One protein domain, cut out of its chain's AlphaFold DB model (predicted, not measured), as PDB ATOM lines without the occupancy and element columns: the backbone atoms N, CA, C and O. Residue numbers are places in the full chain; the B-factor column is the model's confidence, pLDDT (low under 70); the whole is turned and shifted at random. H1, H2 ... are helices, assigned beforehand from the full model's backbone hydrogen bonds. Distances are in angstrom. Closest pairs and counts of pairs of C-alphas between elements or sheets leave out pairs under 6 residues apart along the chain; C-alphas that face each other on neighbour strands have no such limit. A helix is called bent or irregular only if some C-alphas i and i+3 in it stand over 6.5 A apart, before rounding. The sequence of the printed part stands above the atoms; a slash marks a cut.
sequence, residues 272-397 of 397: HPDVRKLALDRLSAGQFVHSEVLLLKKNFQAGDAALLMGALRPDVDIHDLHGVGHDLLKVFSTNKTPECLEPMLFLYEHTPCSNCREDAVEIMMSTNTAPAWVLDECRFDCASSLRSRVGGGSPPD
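Overview. This is residues 272 to 397 of the 397 residues of an uncharacterized protein of Phycisphaerales bacterium (UniProt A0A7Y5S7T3). What does the model look like? Helices are stacked side by side in two rows, H1, H3 and H5 in one and H2, H4 and H6 running against them in the other, as a chain wound in stacked turns; H7 and the short H8 continue the stack past H6, and residues 394 to 397 trail off at that end. What is it built of? The 126 printed residues hold eight named helices, H1 to H8 in chain order, and no named strand: the class is all helix. How large is it? It is compact, with a radius of gyration of the C-alphas of 15.2 A, yet elongated, spanning 56 by 28 by 18 A.

Along the chain. Where do the first helices lie? H1 is residues 273 to 285, 18.4 A long, beginning at C-alpha 273 (-1.414, -21.188, 22.400). H2 is residues 293 to 298 and H3 residues 304 to 311. Which are the longer ones after them? H4, residues 318 to 334, is the longest at 24.4 A; H5, residues 338 to 350, measures 20.1 A, and H6, residues 354 to 366, 18.3 A. What comes last? H7 is residues 372 to 378 and H8 residues 384 to 389, ending at C-alpha 389 (-31.863, -13.281, 43.071).

Arrangement. What does H1 meet? It forms a hairpin with H2, opposite ways at a shallow tilt of 25 degrees, the closest C-alphas, of Ala 279 and Leu 295, being 5.7 A apart. With residues 283 to 284 alone it touches H3, where the closest C-alphas, of Leu 283 and Ala 311, are 6.1 A apart. How do the rows go on? H2 touches H4, the same way at 13 degrees, a shallow tilt, with the closest C-alphas, of Lys 297 and Val 331, 4.2 A apart; H3 touches H5 at residues 339 to 343 alone, with Ala 305 and Glu 339 the closest C-alphas at 5.9 A. H4, H5 and H6 form an up-and-down bundle, each running against the one before; the closest C-alphas of H5 and H6, of Tyr 348 and Arg 357, are 4.9 A apart. Where do H7 and H8 stand? Each is close to H6 but not clearly touching: the closest C-alphas are Val 361 and Val 374, 7.9 A, for H7, and Glu 358 and Leu 386, 6.2 A, for H8. Are the helix backbones whole? In H1, H3, H4, H6, H7 and H8 every O i to N i+4 pair is within hydrogen-bond range; H5 has 7 of 9, and H2 has 0 of 2 but 2 of 3 O i to N i+3 pairs. H2 is irregular, C-alphas 295 and 298 being 7.0 A apart, and H5 only just, with 7.0 A between C-alphas 339 and 342.

Size, cuts and confidence. How far does it reach? The two C-alphas farthest apart, of Asp 274 and Asp 397, are 56.8 A apart, and the printed part has no cut. Are any links long? No link is long; H1 to H2 and H3 to H4 are short, the others tight. Where is confidence low? The mean pLDDT of the printed part is 85.6, and residues 286 to 291, 382 to 383 and 391 to 397 are under 70.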
ATOM      1  N   HIS A 272      -6.133 -22.345  22.184       97.62
ATOM      2  CA  HIS A 272      -4.925 -22.498  21.374       97.62
ATOM      3  C   HIS A 272      -3.801 -21.551  21.840       97.62
ATOM      4  O   HIS A 272      -4.065 -20.363  22.052       97.62
ATOM      5  N   PRO A 273      -2.535 -22.014  21.941       96.88
ATOM      6  CA  PRO A 273      -1.414 -21.188  22.400       96.88
ATOM      7  C   PRO A 273      -1.231 -19.886  21.613       96.88
ATOM      8  O   PRO A 273      -1.002 -18.841  22.216       96.88
ATOM      9  N   ASP A 274      -1.396 -19.916  20.289       96.62
ATOM     10  CA  ASP A 274      -1.253 -18.708  19.461       96.62
ATOM     11  C   ASP A 274      -2.391 -17.697  19.667       96.62
ATOM     12  O   ASP A 274      -2.156 -16.492  19.603       96.62
ATOM     13  N   VAL A 275      -3.608 -18.165  19.978       96.75
ATOM     14  CA  VAL A 275      -4.740 -17.290  20.334       96.75
ATOM     15  C   VAL A 275      -4.456 -16.609  21.671       96.75
ATOM     16  O   VAL A 275      -4.640 -15.399  21.804       96.75
ATOM     17  N   ARG A 276      -3.938 -17.367  22.648       95.25
ATOM     18  CA  ARG A 276      -3.501 -16.816  23.937       95.25
ATOM     19  C   ARG A 276      -2.397 -15.780  23.756       95.25
ATOM     20  O   ARG A 276      -2.495 -14.691  24.309       95.25
ATOM     21  N   LYS A 277      -1.359 -16.112  22.987       94.50
ATOM     22  CA  LYS A 277      -0.239 -15.205  22.726       94.50
ATOM     23  C   LYS A 277      -0.727 -13.892  22.115       94.50
ATOM     24  O   LYS A 277      -0.378 -12.833  22.624       94.50
ATOM     25  N   LEU A 278      -1.594 -13.965  21.102       92.88
ATOM     26  CA  LEU A 278      -2.200 -12.784  20.490       92.88
ATOM     27  C   LEU A 278      -2.937 -11.914  21.521       92.88
ATOM     28  O   LEU A 278      -2.774 -10.698  21.510       92.88
ATOM     29  N   ALA A 279      -3.710 -12.522  22.425       92.00
ATOM     30  CA  ALA A 279      -4.413 -11.792  23.479       92.00
ATOM     31  C   ALA A 279      -3.442 -11.038  24.406       92.00
ATOM     32  O   ALA A 279      -3.623  -9.850  24.667       92.00
ATOM     33  N   LEU A 280      -2.386 -11.712  24.873       91.25
ATOM     34  CA  LEU A 280      -1.404 -11.132  25.793       91.25
ATOM     35  C   LEU A 280      -0.570 -10.021  25.142       91.25
ATOM     36  O   LEU A 280      -0.337  -8.984  25.770       91.25
ATOM     37  N   ASP A 281      -0.164 -10.206  23.883       89.75
ATOM     38  CA  ASP A 281       0.566  -9.194  23.114       89.75
ATOM     39  C   ASP A 281      -0.284  -7.917  22.964       89.75
ATOM     40  O   ASP A 281       0.221  -6.803  23.123       89.75
ATOM     41  N   ARG A 282      -1.598  -8.063  22.739       86.50
ATOM     42  CA  ARG A 282      -2.539  -6.937  22.614       86.50
ATOM     43  C   ARG A 282      -2.780  -6.211  23.932       86.50
ATOM     44  O   ARG A 282      -2.705  -4.983  23.956       86.50
ATOM     45  N   LEU A 283      -3.006  -6.947  25.021       85.12
ATOM     46  CA  LEU A 283      -3.160  -6.357  26.357       85.12
ATOM     47  C   LEU A 283      -1.907  -5.570  26.766       85.12
ATOM     48  O   LEU A 283      -2.015  -4.477  27.315       85.12
ATOM     49  N   SER A 284      -0.721  -6.082  26.427       83.06
ATOM     50  CA  SER A 284       0.558  -5.431  26.742       83.06
ATOM     51  C   SER A 284       0.831  -4.181  25.898       83.06
ATOM     52  O   SER A 284       1.525  -3.274  26.353       83.06
ATOM     53  N   ALA A 285       0.294  -4.108  24.676       80.19
ATOM     54  CA  ALA A 285       0.479  -2.968  23.777       80.19
ATOM     55  C   ALA A 285      -0.378  -1.740  24.144       80.19
ATOM     56  O   ALA A 285      -0.162  -0.665  23.586       80.19
ATOM     57  N   GLY A 286      -1.354  -1.879  25.051       66.25
ATOM     58  CA  GLY A 286      -2.199  -0.774  25.529       66.25
ATOM     59  C   GLY A 286      -3.162  -0.181  24.488       66.25
ATOM     60  O   GLY A 286      -3.784   0.840  24.758       66.25
ATOM     61  N   GLN A 287      -3.291  -0.804  23.313       59.38
ATOM     62  CA  GLN A 287      -4.164  -0.390  22.203       59.38
ATOM     63  C   GLN A 287      -5.404  -1.290  22.108       59.38
ATOM     64  O   GLN A 287      -5.711  -1.822  21.043       59.38
ATOM     65  N   PHE A 288      -6.065  -1.548  23.234       63.53
ATOM     66  CA  PHE A 288      -7.214  -2.444  23.255       63.53
ATOM     67  C   PHE A 288      -8.455  -1.755  22.669       63.53
ATOM     68  O   PHE A 288      -8.858  -0.704  23.166       63.53
ATOM     69  N   VAL A 289      -9.050  -2.348  21.630       58.53
ATOM     70  CA  VAL A 289     -10.285  -1.877  20.992       58.53
ATOM     71  C   VAL A 289     -11.140  -3.102  20.701       58.53
ATOM     72  O   VAL A 289     -10.988  -3.677  19.641       58.53
ATOM     73  N   HIS A 290     -12.042  -3.459  21.621       66.38
ATOM     74  CA  HIS A 290     -13.071  -4.498  21.462       66.38
ATOM     75  C   HIS A 290     -12.639  -5.875  20.906       66.38
ATOM     76  O   HIS A 290     -12.166  -6.034  19.794       66.38
ATOM     77  N   SER A 291     -13.085  -6.961  21.537       68.94
ATOM     78  CA  SER A 291     -12.875  -8.354  21.088       68.94
ATOM     79  C   SER A 291     -11.488  -8.955  21.357       68.94
ATOM     80  O   SER A 291     -11.399 -10.184  21.411       68.94
ATOM     81  N   GLU A 292     -10.428  -8.195  21.654       82.81
ATOM     82  CA  GLU A 292      -9.153  -8.803  22.089       82.81
ATOM     83  C   GLU A 292      -9.271  -9.489  23.459       82.81
ATOM     84  O   GLU A 292      -8.727 -10.577  23.645       82.81
ATOM     85  N   VAL A 293     -10.024  -8.918  24.408       87.62
ATOM     86  CA  VAL A 293     -10.317  -9.565  25.702       87.62
ATOM     87  C   VAL A 293     -11.051 -10.885  25.485       87.62
ATOM     88  O   VAL A 293     -10.796 -11.869  26.182       87.62
ATOM     89  N   LEU A 294     -11.910 -10.951  24.463       91.31
ATOM     90  CA  LEU A 294     -12.663 -12.155  24.135       91.31
ATOM     91  C   LEU A 294     -11.750 -13.327  23.747       91.31
ATOM     92  O   LEU A 294     -12.136 -14.476  23.955       91.31
ATOM     93  N   LEU A 295     -10.533 -13.084  23.248       94.06
ATOM     94  CA  LEU A 295      -9.560 -14.145  22.942       94.06
ATOM     95  C   LEU A 295      -9.196 -14.978  24.186       94.06
ATOM     96  O   LEU A 295      -8.898 -16.173  24.068       94.06
ATOM     97  N   LEU A 296      -9.297 -14.395  25.386       94.94
ATOM     98  CA  LEU A 296      -9.106 -15.113  26.647       94.94
ATOM     99  C   LEU A 296     -10.294 -16.014  27.017       94.94
ATOM    100  O   LEU A 296     -10.140 -16.871  27.878       94.94
ATOM    101  N   LYS A 297     -11.450 -15.941  26.342       95.06
ATOM    102  CA  LYS A 297     -12.656 -16.733  26.678       95.06
ATOM    103  C   LYS A 297     -12.372 -18.224  26.872       95.06
ATOM    104  O   LYS A 297     -12.878 -18.827  27.813       95.06
ATOM    105  N   LYS A 298     -11.569 -18.823  25.990       96.75
ATOM    106  CA  LYS A 298     -11.147 -20.235  26.064       96.75
ATOM    107  C   LYS A 298      -9.677 -20.411  26.462       96.75
ATOM    108  O   LYS A 298      -9.194 -21.537  26.487       96.75
ATOM    109  N   ASN A 299      -8.978 -19.313  26.750       97.25
ATOM    110  CA  ASN A 299      -7.528 -19.277  26.959       97.25
ATOM    111  C   ASN A 299      -7.112 -18.605  28.275       97.25
ATOM    112  O   ASN A 299      -5.916 -18.405  28.480       97.25
ATOM    113  N   PHE A 300      -8.069 -18.243  29.131       96.62
ATOM    114  CA  PHE A 300      -7.845 -17.590  30.417       96.62
ATOM    115  C   PHE A 300      -7.037 -18.494  31.356       96.62
ATOM    116  O   PHE A 300      -7.268 -19.703  31.433       96.62
ATOM    117  N   GLN A 301      -6.092 -17.904  32.077       96.19
ATOM    118  CA  GLN A 301      -5.259 -18.547  33.088       96.19
ATOM    119  C   GLN A 301      -5.162 -17.657  34.331       96.19
ATOM    120  O   GLN A 301      -5.417 -16.457  34.272       96.19
ATOM    121  N   ALA A 302      -4.782 -18.257  35.461       95.12
ATOM    122  CA  ALA A 302      -4.597 -17.528  36.712       95.12
ATOM    123  C   ALA A 302      -3.603 -16.365  36.540       95.12
ATOM    124  O   ALA A 302      -2.536 -16.536  35.943       95.12
ATOM    125  N   GLY A 303      -3.964 -15.199  37.070       92.38
ATOM    126  CA  GLY A 303      -3.214 -13.950  36.940       92.38
ATOM    127  C   GLY A 303      -3.608 -13.086  35.738       92.38
ATOM    128  O   GLY A 303      -3.259 -11.904  35.712       92.38
ATOM    129  N   ASP A 304      -4.377 -13.608  34.776       94.06
ATOM    130  CA  ASP A 304      -4.820 -12.822  33.617       94.06
ATOM    131  C   ASP A 304      -5.762 -11.679  34.018       94.06
ATOM    132  O   ASP A 304      -5.774 -10.640  33.359       94.06
ATOM    133  N   ALA A 305      -6.526 -11.825  35.107       93.69
ATOM    134  CA  ALA A 305      -7.401 -10.755  35.585       93.69
ATOM    135  C   ALA A 305      -6.627  -9.475  35.928       93.69
ATOM    136  O   ALA A 305      -7.087  -8.386  35.604       93.69
ATOM    137  N   ALA A 306      -5.425  -9.593  36.497       91.94
ATOM    138  CA  ALA A 306      -4.589  -8.432  36.795       91.94
ATOM    139  C   ALA A 306      -4.120  -7.719  35.512       91.94
ATOM    140  O   ALA A 306      -4.083  -6.490  35.458       91.94
ATOM    141  N   LEU A 307      -3.808  -8.481  34.454       90.06
ATOM    142  CA  LEU A 307      -3.454  -7.923  33.144       90.06
ATOM    143  C   LEU A 307      -4.648  -7.212  32.501       90.06
ATOM    144  O   LEU A 307      -4.491  -6.118  31.962       90.06
ATOM    145  N   LEU A 308      -5.840  -7.811  32.597       90.75
ATOM    146  CA  LEU A 308      -7.088  -7.196  32.148       90.75
ATOM    147  C   LEU A 308      -7.329  -5.873  32.874       90.75
ATOM    148  O   LEU A 308      -7.492  -4.849  32.219       90.75
ATOM    149  N   MET A 309      -7.266  -5.866  34.206       90.56
ATOM    150  CA  MET A 309      -7.454  -4.653  35.005       90.56
ATOM    151  C   MET A 309      -6.454  -3.550  34.646       90.56
ATOM    152  O   MET A 309      -6.837  -2.388  34.541       90.56
ATOM    153  N   GLY A 310      -5.192  -3.897  34.370       87.94
ATOM    154  CA  GLY A 310      -4.189  -2.937  33.899       87.94
ATOM    155  C   GLY A 310      -4.507  -2.307  32.534       87.94
ATOM    156  O   GLY A 310      -4.058  -1.190  32.249       87.94
ATOM    157  N   ALA A 311      -5.300  -2.983  31.699       85.12
ATOM    158  CA  ALA A 311      -5.698  -2.526  30.369       85.12
ATOM    159  C   ALA A 311      -7.053  -1.792  30.342       85.12
ATOM    160  O   ALA A 311      -7.278  -0.988  29.439       85.12
ATOM    161  N   LEU A 312      -7.941  -2.026  31.314       87.12
ATOM    162  CA  LEU A 312      -9.269  -1.402  31.354       87.12
ATOM    163  C   LEU A 312      -9.191   0.106  31.621       87.12
ATOM    164  O   LEU A 312      -8.383   0.582  32.421       87.12
ATOM    165  N   ARG A 313     -10.034   0.869  30.924       84.31
ATOM    166  CA  ARG A 313     -10.110   2.330  31.004       84.31
ATOM    167  C   ARG A 313     -11.581   2.745  31.113       84.31
ATOM    168  O   ARG A 313     -12.360   2.343  30.252       84.31
ATOM    169  N   PRO A 314     -11.984   3.482  32.162       82.50
ATOM    170  CA  PRO A 314     -13.370   3.920  32.326       82.50
ATOM    171  C   PRO A 314     -13.716   5.150  31.471       82.50
ATOM    172  O   PRO A 314     -14.888   5.463  31.305       82.50
ATOM    173  N   ASP A 315     -12.714   5.854  30.940       81.12
ATOM    174  CA  ASP A 315     -12.817   7.126  30.216       81.12
ATOM    175  C   ASP A 315     -12.879   6.977  28.685       81.12
ATOM    176  O   ASP A 315     -12.580   7.917  27.948       81.12
ATOM    177  N   VAL A 316     -13.275   5.801  28.196       79.88
ATOM    178  CA  VAL A 316     -13.492   5.532  26.765       79.88
ATOM    179  C   VAL A 316     -14.930   5.854  26.346       79.88
ATOM    180  O   VAL A 316     -15.791   6.115  27.187       79.88
ATOM    181  N   ASP A 317     -15.197   5.834  25.037       83.88
ATOM    182  CA  ASP A 317     -16.556   6.002  24.520       83.88
ATOM    183  C   ASP A 317     -17.523   4.965  25.118       83.88
ATOM    184  O   ASP A 317     -17.160   3.833  25.442       83.88
ATOM    185  N   ILE A 318     -18.787   5.352  25.270       80.19
ATOM    186  CA  ILE A 318     -19.811   4.517  25.896       80.19
ATOM    187  C   ILE A 318     -20.080   3.220  25.114       80.19
ATOM    188  O   ILE A 318     -20.333   2.175  25.724       80.19
ATOM    189  N   HIS A 319     -20.005   3.260  23.781       78.44
ATOM    190  CA  HIS A 319     -20.124   2.073  22.942       78.44
ATOM    191  C   HIS A 319     -18.892   1.187  23.093       78.44
ATOM    192  O   HIS A 319     -19.048  -0.031  23.239       78.44
ATOM    193  N   ASP A 320     -17.711   1.809  23.177       80.94
ATOM    194  CA  ASP A 320     -16.441   1.134  23.442       80.94
ATOM    195  C   ASP A 320     -16.483   0.358  24.765       80.94
ATOM    196  O   ASP A 320     -16.264  -0.859  24.832       80.94
ATOM    197  N   LEU A 321     -16.903   1.029  25.830       83.56
ATOM    198  CA  LEU A 321     -17.048   0.418  27.143       83.56
ATOM    199  C   LEU A 321     -18.090  -0.710  27.149       83.56
ATOM    200  O   LEU A 321     -17.878  -1.753  27.774       83.56
ATOM    201  N   HIS A 322     -19.203  -0.542  26.430       82.31
ATOM    202  CA  HIS A 322     -20.254  -1.555  26.357       82.31
ATOM    203  C   HIS A 322     -19.783  -2.840  25.659       82.31
ATOM    204  O   HIS A 322     -20.017  -3.943  26.164       82.31
ATOM    205  N   GLY A 323     -19.074  -2.728  24.534       81.81
ATOM    206  CA  GLY A 323     -18.547  -3.910  23.847       81.81
ATOM    207  C   GLY A 323     -17.454  -4.621  24.651       81.81
ATOM    208  O   GLY A 323     -17.468  -5.850  24.724       81.81
ATOM    209  N   VAL A 324     -16.568  -3.875  25.325       86.19
ATOM    210  CA  VAL A 324     -15.586  -4.451  26.266       86.19
ATOM    211  C   VAL A 324     -16.282  -5.189  27.409       86.19
ATOM    212  O   VAL A 324     -15.890  -6.307  27.753       86.19
ATOM    213  N   GLY A 325     -17.352  -4.608  27.955       88.69
ATOM    214  CA  GLY A 325     -18.157  -5.250  28.988       88.69
ATOM    215  C   GLY A 325     -18.752  -6.575  28.543       88.69
ATOM    216  O   GLY A 325     -18.607  -7.575  29.243       88.69
ATOM    217  N   HIS A 326     -19.324  -6.637  27.343       85.94
ATOM    218  CA  HIS A 326     -19.823  -7.897  26.790       85.94
ATOM    219  C   HIS A 326     -18.743  -8.976  26.659       85.94
ATOM    220  O   HIS A 326     -19.022 -10.156  26.889       85.94
ATOM    221  N   ASP A 327     -17.524  -8.601  26.282       89.44
ATOM    222  CA  ASP A 327     -16.433  -9.562  26.142       89.44
ATOM    223  C   ASP A 327     -15.943 -10.063  27.504       89.44
ATOM    224  O   ASP A 327     -15.775 -11.272  27.679       89.44
ATOM    225  N   LEU A 328     -15.815  -9.178  28.494       92.50
ATOM    226  CA  LEU A 328     -15.500  -9.544  29.879       92.50
ATOM    227  C   LEU A 328     -16.544 -10.499  30.474       92.50
ATOM    228  O   LEU A 328     -16.176 -11.533  31.040       92.50
ATOM    229  N   LEU A 329     -17.836 -10.212  30.290       92.31
ATOM    230  CA  LEU A 329     -18.919 -11.098  30.729       92.31
ATOM    231  C   LEU A 329     -18.793 -12.488  30.092       92.31
ATOM    232  O   LEU A 329     -18.934 -13.502  30.774       92.31
ATOM    233  N   LYS A 330     -18.462 -12.578  28.799       91.31
ATOM    234  CA  LYS A 330     -18.235 -13.867  28.114       91.31
ATOM    235  C   LYS A 330     -17.012 -14.613  28.644       91.31
ATOM    236  O   LYS A 330     -17.056 -15.841  28.768       91.31
ATOM    237  N   VAL A 331     -15.930 -13.900  28.956       94.81
ATOM    238  CA  VAL A 331     -14.726 -14.492  29.552       94.81
ATOM    239  C   VAL A 331     -15.052 -15.087  30.919       94.81
ATOM    240  O   VAL A 331     -14.793 -16.271  31.120       94.81
ATOM    241  N   PHE A 332     -15.670 -14.334  31.828       96.06
ATOM    242  CA  PHE A 332     -15.883 -14.790  33.208       96.06
ATOM    243  C   PHE A 332     -17.118 -15.680  33.406       96.06
ATOM    244  O   PHE A 332     -17.121 -16.522  34.302       96.06
ATOM    245  N   SER A 333     -18.117 -15.615  32.521       92.75
ATOM    246  CA  SER A 333     -19.172 -16.642  32.469       92.75
ATOM    247  C   SER A 333     -18.626 -18.009  32.039       92.75
ATOM    248  O   SER A 333     -19.104 -19.041  32.515       92.75
ATOM    249  N   THR A 334     -17.592 -18.026  31.186       93.81
ATOM    250  CA  THR A 334     -16.879 -19.252  30.791       93.81
ATOM    251  C   THR A 334     -15.864 -19.687  31.853       93.81
ATOM    252  O   THR A 334     -15.731 -20.880  32.120       93.81
ATOM    253  N   ASN A 335     -15.162 -18.733  32.470       95.62
ATOM    254  CA  ASN A 335     -14.086 -18.965  33.433       95.62
ATOM    255  C   ASN A 335     -14.514 -18.482  34.822       95.62
ATOM    256  O   ASN A 335     -14.192 -17.371  35.241       95.62
ATOM    257  N   LYS A 336     -15.250 -19.332  35.543       93.62
ATOM    258  CA  LYS A 336     -15.746 -19.029  36.892       93.62
ATOM    259  C   LYS A 336     -14.612 -19.136  37.912       93.62
ATOM    260  O   LYS A 336     -14.334 -20.214  38.431       93.62
ATOM    261  N   THR A 337     -13.949 -18.016  38.173       95.56
ATOM    262  CA  THR A 337     -12.811 -17.896  39.095       95.56
ATOM    263  C   THR A 337     -13.018 -16.731  40.066       95.56
ATOM    264  O   THR A 337     -13.636 -15.737  39.676       95.56
ATOM    265  N   PRO A 338     -12.480 -16.785  41.302       96.38
ATOM    266  CA  PRO A 338     -12.491 -15.636  42.204       96.38
ATOM    267  C   PRO A 338     -11.811 -14.383  41.631       96.38
ATOM    268  O   PRO A 338     -12.148 -13.269  42.016       96.38
ATOM    269  N   GLU A 339     -10.903 -14.549  40.664       96.31
ATOM    270  CA  GLU A 339     -10.261 -13.435  39.954       96.31
ATOM    271  C   GLU A 339     -11.245 -12.580  39.126       96.31
ATOM    272  O   GLU A 339     -10.870 -11.523  38.628       96.31
ATOM    273  N   CYS A 340     -12.511 -12.997  38.985       96.25
ATOM    274  CA  CYS A 340     -13.540 -12.190  38.332       96.25
ATOM    275  C   CYS A 340     -13.945 -10.940  39.124       96.25
ATOM    276  O   CYS A 340     -14.535 -10.042  38.531       96.25
ATOM    277  N   LEU A 341     -13.644 -10.869  40.426       97.25
ATOM    278  CA  LEU A 341     -14.148  -9.813  41.307       97.25
ATOM    279  C   LEU A 341     -13.835  -8.407  40.782       97.25
ATOM    280  O   LEU A 341     -14.750  -7.618  40.573       97.25
ATOM    281  N   GLU A 342     -12.559  -8.094  40.549       96.75
ATOM    282  CA  GLU A 342     -12.162  -6.745  40.126       96.75
ATOM    283  C   GLU A 342     -12.722  -6.382  38.737       96.75
ATOM    284  O   GLU A 342     -13.341  -5.321  38.622       96.75
ATOM    285  N   PRO A 343     -12.634  -7.245  37.700       95.12
ATOM    286  CA  PRO A 343     -13.255  -6.948  36.409       95.12
ATOM    287  C   PRO A 343     -14.779  -6.802  36.461       95.12
ATOM    288  O   PRO A 343     -15.336  -5.971  35.746       95.12
ATOM    289  N   MET A 344     -15.478  -7.596  37.280       96.88
ATOM    290  CA  MET A 344     -16.935  -7.490  37.410       96.88
ATOM    291  C   MET A 344     -17.356  -6.247  38.191       96.88
ATOM    292  O   MET A 344     -18.358  -5.635  37.827       96.88
ATOM    293  N   LEU A 345     -16.589  -5.824  39.200       96.38
ATOM    294  CA  LEU A 345     -16.815  -4.545  39.880       96.38
ATOM    295  C   LEU A 345     -16.590  -3.359  38.944       96.38
ATOM    296  O   LEU A 345     -17.434  -2.470  38.888       96.38
ATOM    297  N   PHE A 346     -15.527  -3.392  38.137       94.38
ATOM    298  CA  PHE A 346     -15.309  -2.385  37.098       94.38
ATOM    299  C   PHE A 346     -16.526  -2.276  36.168       94.38
ATOM    300  O   PHE A 346     -17.008  -1.178  35.887       94.38
ATOM    301  N   LEU A 347     -17.075  -3.409  35.715       92.50
ATOM    302  CA  LEU A 347     -18.289  -3.386  34.901       92.50
ATOM    303  C   LEU A 347     -19.496  -2.861  35.657       92.50
ATOM    304  O   LEU A 347     -20.225  -2.049  35.099       92.50
ATOM    305  N   TYR A 348     -19.704  -3.296  36.894       92.94
ATOM    306  CA  TYR A 348     -20.821  -2.851  37.718       92.94
ATOM    307  C   TYR A 348     -20.863  -1.321  37.845       92.94
ATOM    308  O   TYR A 348     -21.922  -0.713  37.648       92.94
ATOM    309  N   GLU A 349     -19.702  -0.713  38.103       92.12
ATOM    310  CA  GLU A 349     -19.535   0.724  38.333       92.12
ATOM    311  C   GLU A 349     -19.604   1.556  37.048       92.12
ATOM    312  O   GLU A 349     -20.180   2.645  37.053       92.12
ATOM    313  N   HIS A 350     -19.036   1.062  35.945       89.19
ATOM    314  CA  HIS A 350     -18.810   1.890  34.758       89.19
ATOM    315  C   HIS A 350     -19.721   1.565  33.573       89.19
ATOM    316  O   HIS A 350     -19.881   2.403  32.686       89.19
ATOM    317  N   THR A 351     -20.344   0.383  33.517       81.38
ATOM    318  CA  THR A 351     -21.193   0.046  32.369       81.38
ATOM    319  C   THR A 351     -22.487   0.874  32.360       81.38
ATOM    320  O   THR A 351     -23.150   1.001  33.393       81.38
ATOM    321  N   PRO A 352     -22.915   1.398  31.196       71.62
ATOM    322  CA  PRO A 352     -24.204   2.082  31.063       71.62
ATOM    323  C   PRO A 352     -25.398   1.113  30.985       71.62
ATOM    324  O   PRO A 352     -26.548   1.547  30.979       71.62
ATOM    325  N   CYS A 353     -25.150  -0.194  30.854       80.94
ATOM    326  CA  CYS A 353     -26.171  -1.191  30.545       80.94
ATOM    327  C   CYS A 353     -26.621  -1.949  31.800       80.94
ATOM    328  O   CYS A 353     -25.836  -2.683  32.404       80.94
ATOM    329  N   SER A 354     -27.909  -1.849  32.147       79.19
ATOM    330  CA  SER A 354     -28.502  -2.573  33.284       79.19
ATOM    331  C   SER A 354     -28.345  -4.091  33.169       79.19
ATOM    332  O   SER A 354     -28.049  -4.746  34.161       79.19
ATOM    333  N   ASN A 355     -28.463  -4.647  31.960       78.50
ATOM    334  CA  ASN A 355     -28.313  -6.087  31.736       78.50
ATOM    335  C   ASN A 355     -26.863  -6.533  31.967       78.50
ATOM    336  O   ASN A 355     -26.625  -7.532  32.634       78.50
ATOM    337  N   CYS A 356     -25.881  -5.759  31.484       85.00
ATOM    338  CA  CYS A 356     -24.472  -6.058  31.747       85.00
ATOM    339  C   CYS A 356     -24.140  -5.979  33.241       85.00
ATOM    340  O   CYS A 356     -23.337  -6.773  33.730       85.00
ATOM    341  N   ARG A 357     -24.757  -5.033  33.963       87.94
ATOM    342  CA  ARG A 357     -24.623  -4.927  35.419       87.94
ATOM    343  C   ARG A 357     -25.215  -6.149  36.121       87.94
ATOM    344  O   ARG A 357     -24.558  -6.713  36.991       87.94
ATOM    345  N   GLU A 358     -26.414  -6.576  35.729       88.06
ATOM    346  CA  GLU A 358     -27.050  -7.784  36.263       88.06
ATOM    347  C   GLU A 358     -26.178  -9.031  36.042       88.06
ATOM    348  O   GLU A 358     -25.909  -9.765  36.996       88.06
ATOM    349  N   ASP A 359     -25.672  -9.229  34.823       90.12
ATOM    350  CA  ASP A 359     -24.799 -10.359  34.487       90.12
ATOM    351  C   ASP A 359     -23.491 -10.336  35.300       90.12
ATOM    352  O   ASP A 359     -23.012 -11.380  35.752       90.12
ATOM    353  N   ALA A 360     -22.911  -9.152  35.535       93.75
ATOM    354  CA  ALA A 360     -21.707  -9.008  36.353       93.75
ATOM    355  C   ALA A 360     -21.956  -9.437  37.809       93.75
ATOM    356  O   ALA A 360     -21.147 -10.166  38.393       93.75
ATOM    357  N   VAL A 361     -23.099  -9.046  38.384       93.62
ATOM    358  CA  VAL A 361     -23.503  -9.484  39.728       93.62
ATOM    359  C   VAL A 361     -23.747 -10.990  39.759       93.62
ATOM    360  O   VAL A 361     -23.282 -11.656  40.685       93.62
ATOM    361  N   GLU A 362     -24.396 -11.555  38.738       91.94
ATOM    362  CA  GLU A 362     -24.599 -13.005  38.634       91.94
ATOM    363  C   GLU A 362     -23.263 -13.764  38.649       91.94
ATOM    364  O   GLU A 362     -23.106 -14.742  39.388       91.94
ATOM    365  N   ILE A 363     -22.271 -13.295  37.890       94.88
ATOM    366  CA  ILE A 363     -20.934 -13.896  37.859       94.88
ATOM    367  C   ILE A 363     -20.276 -13.828  39.246       94.88
ATOM    368  O   ILE A 363     -19.796 -14.858  39.737       94.88
ATOM    369  N   MET A 364     -20.304 -12.667  39.912       96.94
ATOM    370  CA  MET A 364     -19.740 -12.503  41.259       96.94
ATOM    371  C   MET A 364     -20.441 -13.383  42.306       96.94
ATOM    372  O   MET A 364     -19.786 -13.978  43.164       96.94
ATOM    373  N   MET A 365     -21.766 -13.528  42.231       94.25
ATOM    374  CA  MET A 365     -22.522 -14.433  43.105       94.25
ATOM    375  C   MET A 365     -22.153 -15.894  42.839       94.25
ATOM    376  O   MET A 365     -21.901 -16.652  43.775       94.25
ATOM    377  N   SER A 366     -22.059 -16.291  41.565       94.12
ATOM    378  CA  SER A 366     -21.746 -17.672  41.172       94.12
ATOM    379  C   SER A 366     -20.338 -18.126  41.578       94.12
ATOM    380  O   SER A 366     -20.083 -19.325  41.681       94.12
ATOM    381  N   THR A 367     -19.436 -17.174  41.820       95.56
ATOM    382  CA  THR A 367     -18.060 -17.403  42.283       95.56
ATOM    383  C   THR A 367     -17.870 -17.101  43.771       95.56
ATOM    384  O   THR A 367     -16.755 -17.218  44.274       95.56
ATOM    385  N   ASN A 368     -18.946 -16.745  44.487       95.62
ATOM    386  CA  ASN A 368     -18.929 -16.349  45.897       95.62
ATOM    387  C   ASN A 368     -17.935 -15.206  46.196       95.62
ATOM    388  O   ASN A 368     -17.240 -15.221  47.213       95.62
ATOM    389  N   THR A 369     -17.851 -14.231  45.289       97.12
ATOM    390  CA  THR A 369     -16.981 -13.050  45.411       97.12
ATOM    391  C   THR A 369     -17.739 -11.740  45.590       97.12
ATOM    392  O   THR A 369     -17.124 -10.747  45.971       97.12
ATOM    393  N   ALA A 370     -19.057 -11.727  45.355       96.25
ATOM    394  CA  ALA A 370     -19.876 -10.518  45.428       96.25
ATOM    395  C   ALA A 370     -19.729  -9.802  46.787       96.25
ATOM    396  O   ALA A 370     -20.037 -10.398  47.826       96.25
ATOM    397  N   PRO A 371     -19.291  -8.526  46.810       96.69
ATOM    398  CA  PRO A 371     -19.221  -7.760  48.046       96.69
ATOM    399  C   PRO A 371     -20.607  -7.532  48.649       96.69
ATOM    400  O   PRO A 371     -21.580  -7.316  47.930       96.69
ATOM    401  N   ALA A 372     -20.686  -7.497  49.983       94.75
ATOM    402  CA  ALA A 372     -21.951  -7.283  50.689       94.75
ATOM    403  C   ALA A 372     -22.664  -5.991  50.254       94.75
ATOM    404  O   ALA A 372     -23.870  -6.004  50.046       94.75
ATOM    405  N   TRP A 373     -21.911  -4.906  50.034       94.81
ATOM    406  CA  TRP A 373     -22.480  -3.623  49.618       94.81
ATOM    407  C   TRP A 373     -23.133  -3.679  48.226       94.81
ATOM    408  O   TRP A 373     -24.181  -3.069  48.041       94.81
ATOM    409  N   VAL A 374     -22.576  -4.454  47.283       94.69
ATOM    410  CA  VAL A 374     -23.174  -4.668  45.950       94.69
ATOM    411  C   VAL A 374     -24.498  -5.406  46.099       94.69
ATOM    412  O   VAL A 374     -25.506  -5.015  45.520       94.69
ATOM    413  N   LEU A 375     -24.510  -6.472  46.905       93.12
ATOM    414  CA  LEU A 375     -25.721  -7.257  47.142       93.12
ATOM    415  C   LEU A 375     -26.807  -6.419  47.819       93.12
ATOM    416  O   LEU A 375     -27.968  -6.518  47.429       93.12
ATOM    417  N   ASP A 376     -26.435  -5.584  48.790       91.12
ATOM    418  CA  ASP A 376     -27.354  -4.678  49.475       91.12
ATOM    419  C   ASP A 376     -27.939  -3.624  48.524       91.12
ATOM    420  O   ASP A 376     -29.149  -3.388  48.562       91.12
ATOM    421  N   GLU A 377     -27.133  -3.047  47.627       90.12
ATOM    422  CA  GLU A 377     -27.607  -2.133  46.577       90.12
ATOM    423  C   GLU A 377     -28.587  -2.833  45.624       90.12
ATOM    424  O   GLU A 377     -29.685  -2.328  45.367       90.12
ATOM    425  N   CYS A 378     -28.256  -4.048  45.176       89.62
ATOM    426  CA  CYS A 378     -29.076  -4.834  44.252       89.62
ATOM    427  C   CYS A 378     -30.482  -5.157  44.782       89.62
ATOM    428  O   CYS A 378     -31.395  -5.400  43.990       89.62
ATOM    429  N   ARG A 379     -30.711  -5.118  46.101       85.06
ATOM    430  CA  ARG A 379     -32.057  -5.280  46.691       85.06
ATOM    431  C   ARG A 379     -33.012  -4.164  46.276       85.06
ATOM    432  O   ARG A 379     -34.227  -4.350  46.329       85.06
ATOM    433  N   PHE A 380     -32.472  -3.024  45.856       81.62
ATOM    434  CA  PHE A 380     -33.222  -1.840  45.449       81.62
ATOM    435  C   PHE A 380     -33.134  -1.554  43.944       81.62
ATOM    436  O   PHE A 380     -33.677  -0.535  43.503       81.62
ATOM    437  N   ASP A 381     -32.504  -2.445  43.171       81.75
ATOM    438  CA  ASP A 381     -32.323  -2.309  41.722       81.75
ATOM    439  C   ASP A 381     -33.670  -2.187  40.988       81.75
ATOM    440  O   ASP A 381     -34.703  -2.652  41.481       81.75
ATOM    441  N   CYS A 382     -33.697  -1.559  39.810       68.69
ATOM    442  CA  CYS A 382     -34.906  -1.475  38.989       68.69
ATOM    443  C   CYS A 382     -35.273  -2.827  38.351       68.69
ATOM    444  O   CYS A 382     -36.467  -3.131  38.235       68.69
ATOM    445  N   ALA A 383     -34.291  -3.677  38.047       69.31
ATOM    446  CA  ALA A 383     -34.484  -5.014  37.502       69.31
ATOM    447  C   ALA A 383     -35.051  -5.969  38.568       69.31
ATOM    448  O   ALA A 383     -34.427  -6.270  39.589       69.31
ATOM    449  N   SER A 384     -36.270  -6.470  38.346       72.44
ATOM    450  CA  SER A 384     -36.930  -7.404  39.270       72.44
ATOM    451  C   SER A 384     -36.230  -8.758  39.358       72.44
ATOM    452  O   SER A 384     -36.262  -9.394  40.414       72.44
ATOM    453  N   SER A 385     -35.594  -9.190  38.269       73.38
ATOM    454  CA  SER A 385     -34.752 -10.386  38.197       73.38
ATOM    455  C   SER A 385     -33.613 -10.321  39.214       73.38
ATOM    456  O   SER A 385     -33.476 -11.226  40.040       73.38
ATOM    457  N   LEU A 386     -32.868  -9.215  39.230       77.12
ATOM    458  CA  LEU A 386     -31.743  -9.015  40.136       77.12
ATOM    459  C   LEU A 386     -32.189  -8.930  41.601       77.12
ATOM    460  O   LEU A 386     -31.632  -9.636  42.443       77.12
ATOM    461  N   ARG A 387     -33.266  -8.180  41.902       84.12
ATOM    462  CA  ARG A 387     -33.846  -8.123  43.262       84.12
ATOM    463  C   ARG A 387     -34.225  -9.508  43.787       84.12
ATOM    464  O   ARG A 387     -33.890  -9.856  44.918       84.12
ATOM    465  N   SER A 388     -34.894 -10.307  42.954       79.25
ATOM    466  CA  SER A 388     -35.352 -11.654  43.327       79.25
ATOM    467  C   SER A 388     -34.179 -12.588  43.642       79.25
ATOM    468  O   SER A 388     -34.261 -13.405  44.557       79.25
ATOM    469  N   ARG A 389     -33.067 -12.451  42.909       79.88
ATOM    470  CA  ARG A 389     -31.863 -13.281  43.071       79.88
ATOM    471  C   ARG A 389     -31.092 -12.987  44.355       79.88
ATOM    472  O   ARG A 389     -30.603 -13.922  44.982       79.88
ATOM    473  N   VAL A 390     -31.007 -11.724  44.778       82.50
ATOM    474  CA  VAL A 390     -30.279 -11.331  46.004       82.50
ATOM    475  C   VAL A 390     -31.108 -11.492  47.288       82.50
ATOM    476  O   VAL A 390     -30.719 -11.015  48.352       82.50
ATOM    477  N   GLY A 391     -32.264 -12.163  47.211       67.31
ATOM    478  CA  GLY A 391     -33.169 -12.326  48.351       67.31
ATOM    479  C   GLY A 391     -33.876 -11.027  48.745       67.31
ATOM    480  O   GLY A 391     -34.282 -10.864  49.899       67.31
ATOM    481  N   GLY A 392     -34.015 -10.086  47.805       48.16
ATOM    482  CA  GLY A 392     -34.874  -8.926  47.969       48.16
ATOM    483  C   GLY A 392     -36.313  -9.396  48.143       48.16
ATOM    484  O   GLY A 392     -36.909  -9.944  47.217       48.16
ATOM    485  N   GLY A 393     -36.864  -9.203  49.345       40.41
ATOM    486  CA  GLY A 393     -38.304  -9.301  49.559       40.41
ATOM    487  C   GLY A 393     -39.042  -8.370  48.600       40.41
ATOM    488  O   GLY A 393     -38.443  -7.437  48.052       40.41
ATOM    489  N   SER A 394     -40.337  -8.631  48.405       39.97
ATOM    490  CA  SER A 394     -41.238  -7.700  47.728       39.97
ATOM    491  C   SER A 394     -40.903  -6.266  48.151       39.97
ATOM    492  O   SER A 394     -40.619  -6.055  49.338       39.97
ATOM    493  N   PRO A 395     -40.874  -5.298  47.212       38.81
ATOM    494  CA  PRO A 395     -40.709  -3.900  47.589       38.81
ATOM    495  C   PRO A 395     -41.679  -3.617  48.746       38.81
ATOM    496  O   PRO A 395     -42.805  -4.110  48.682       38.81
ATOM    497  N   PRO A 396     -41.232  -2.962  49.833       36.88
ATOM    498  CA  PRO A 396     -42.067  -2.788  51.015       36.88
ATOM    499  C   PRO A 396     -43.406  -2.173  50.600       36.88
ATOM    500  O   PRO A 396     -43.400  -1.125  49.952       36.88
ATOM    501  N   ASP A 397     -44.494  -2.879  50.942       37.00
ATOM    502  CA  ASP A 397     -45.884  -2.564  50.577       37.00
ATOM    503  C   ASP A 397     -46.226  -1.091  50.727       37.00
ATOM    504  O   ASP A 397     -45.861  -0.472  51.761       37.00
TER     505      ASP A 397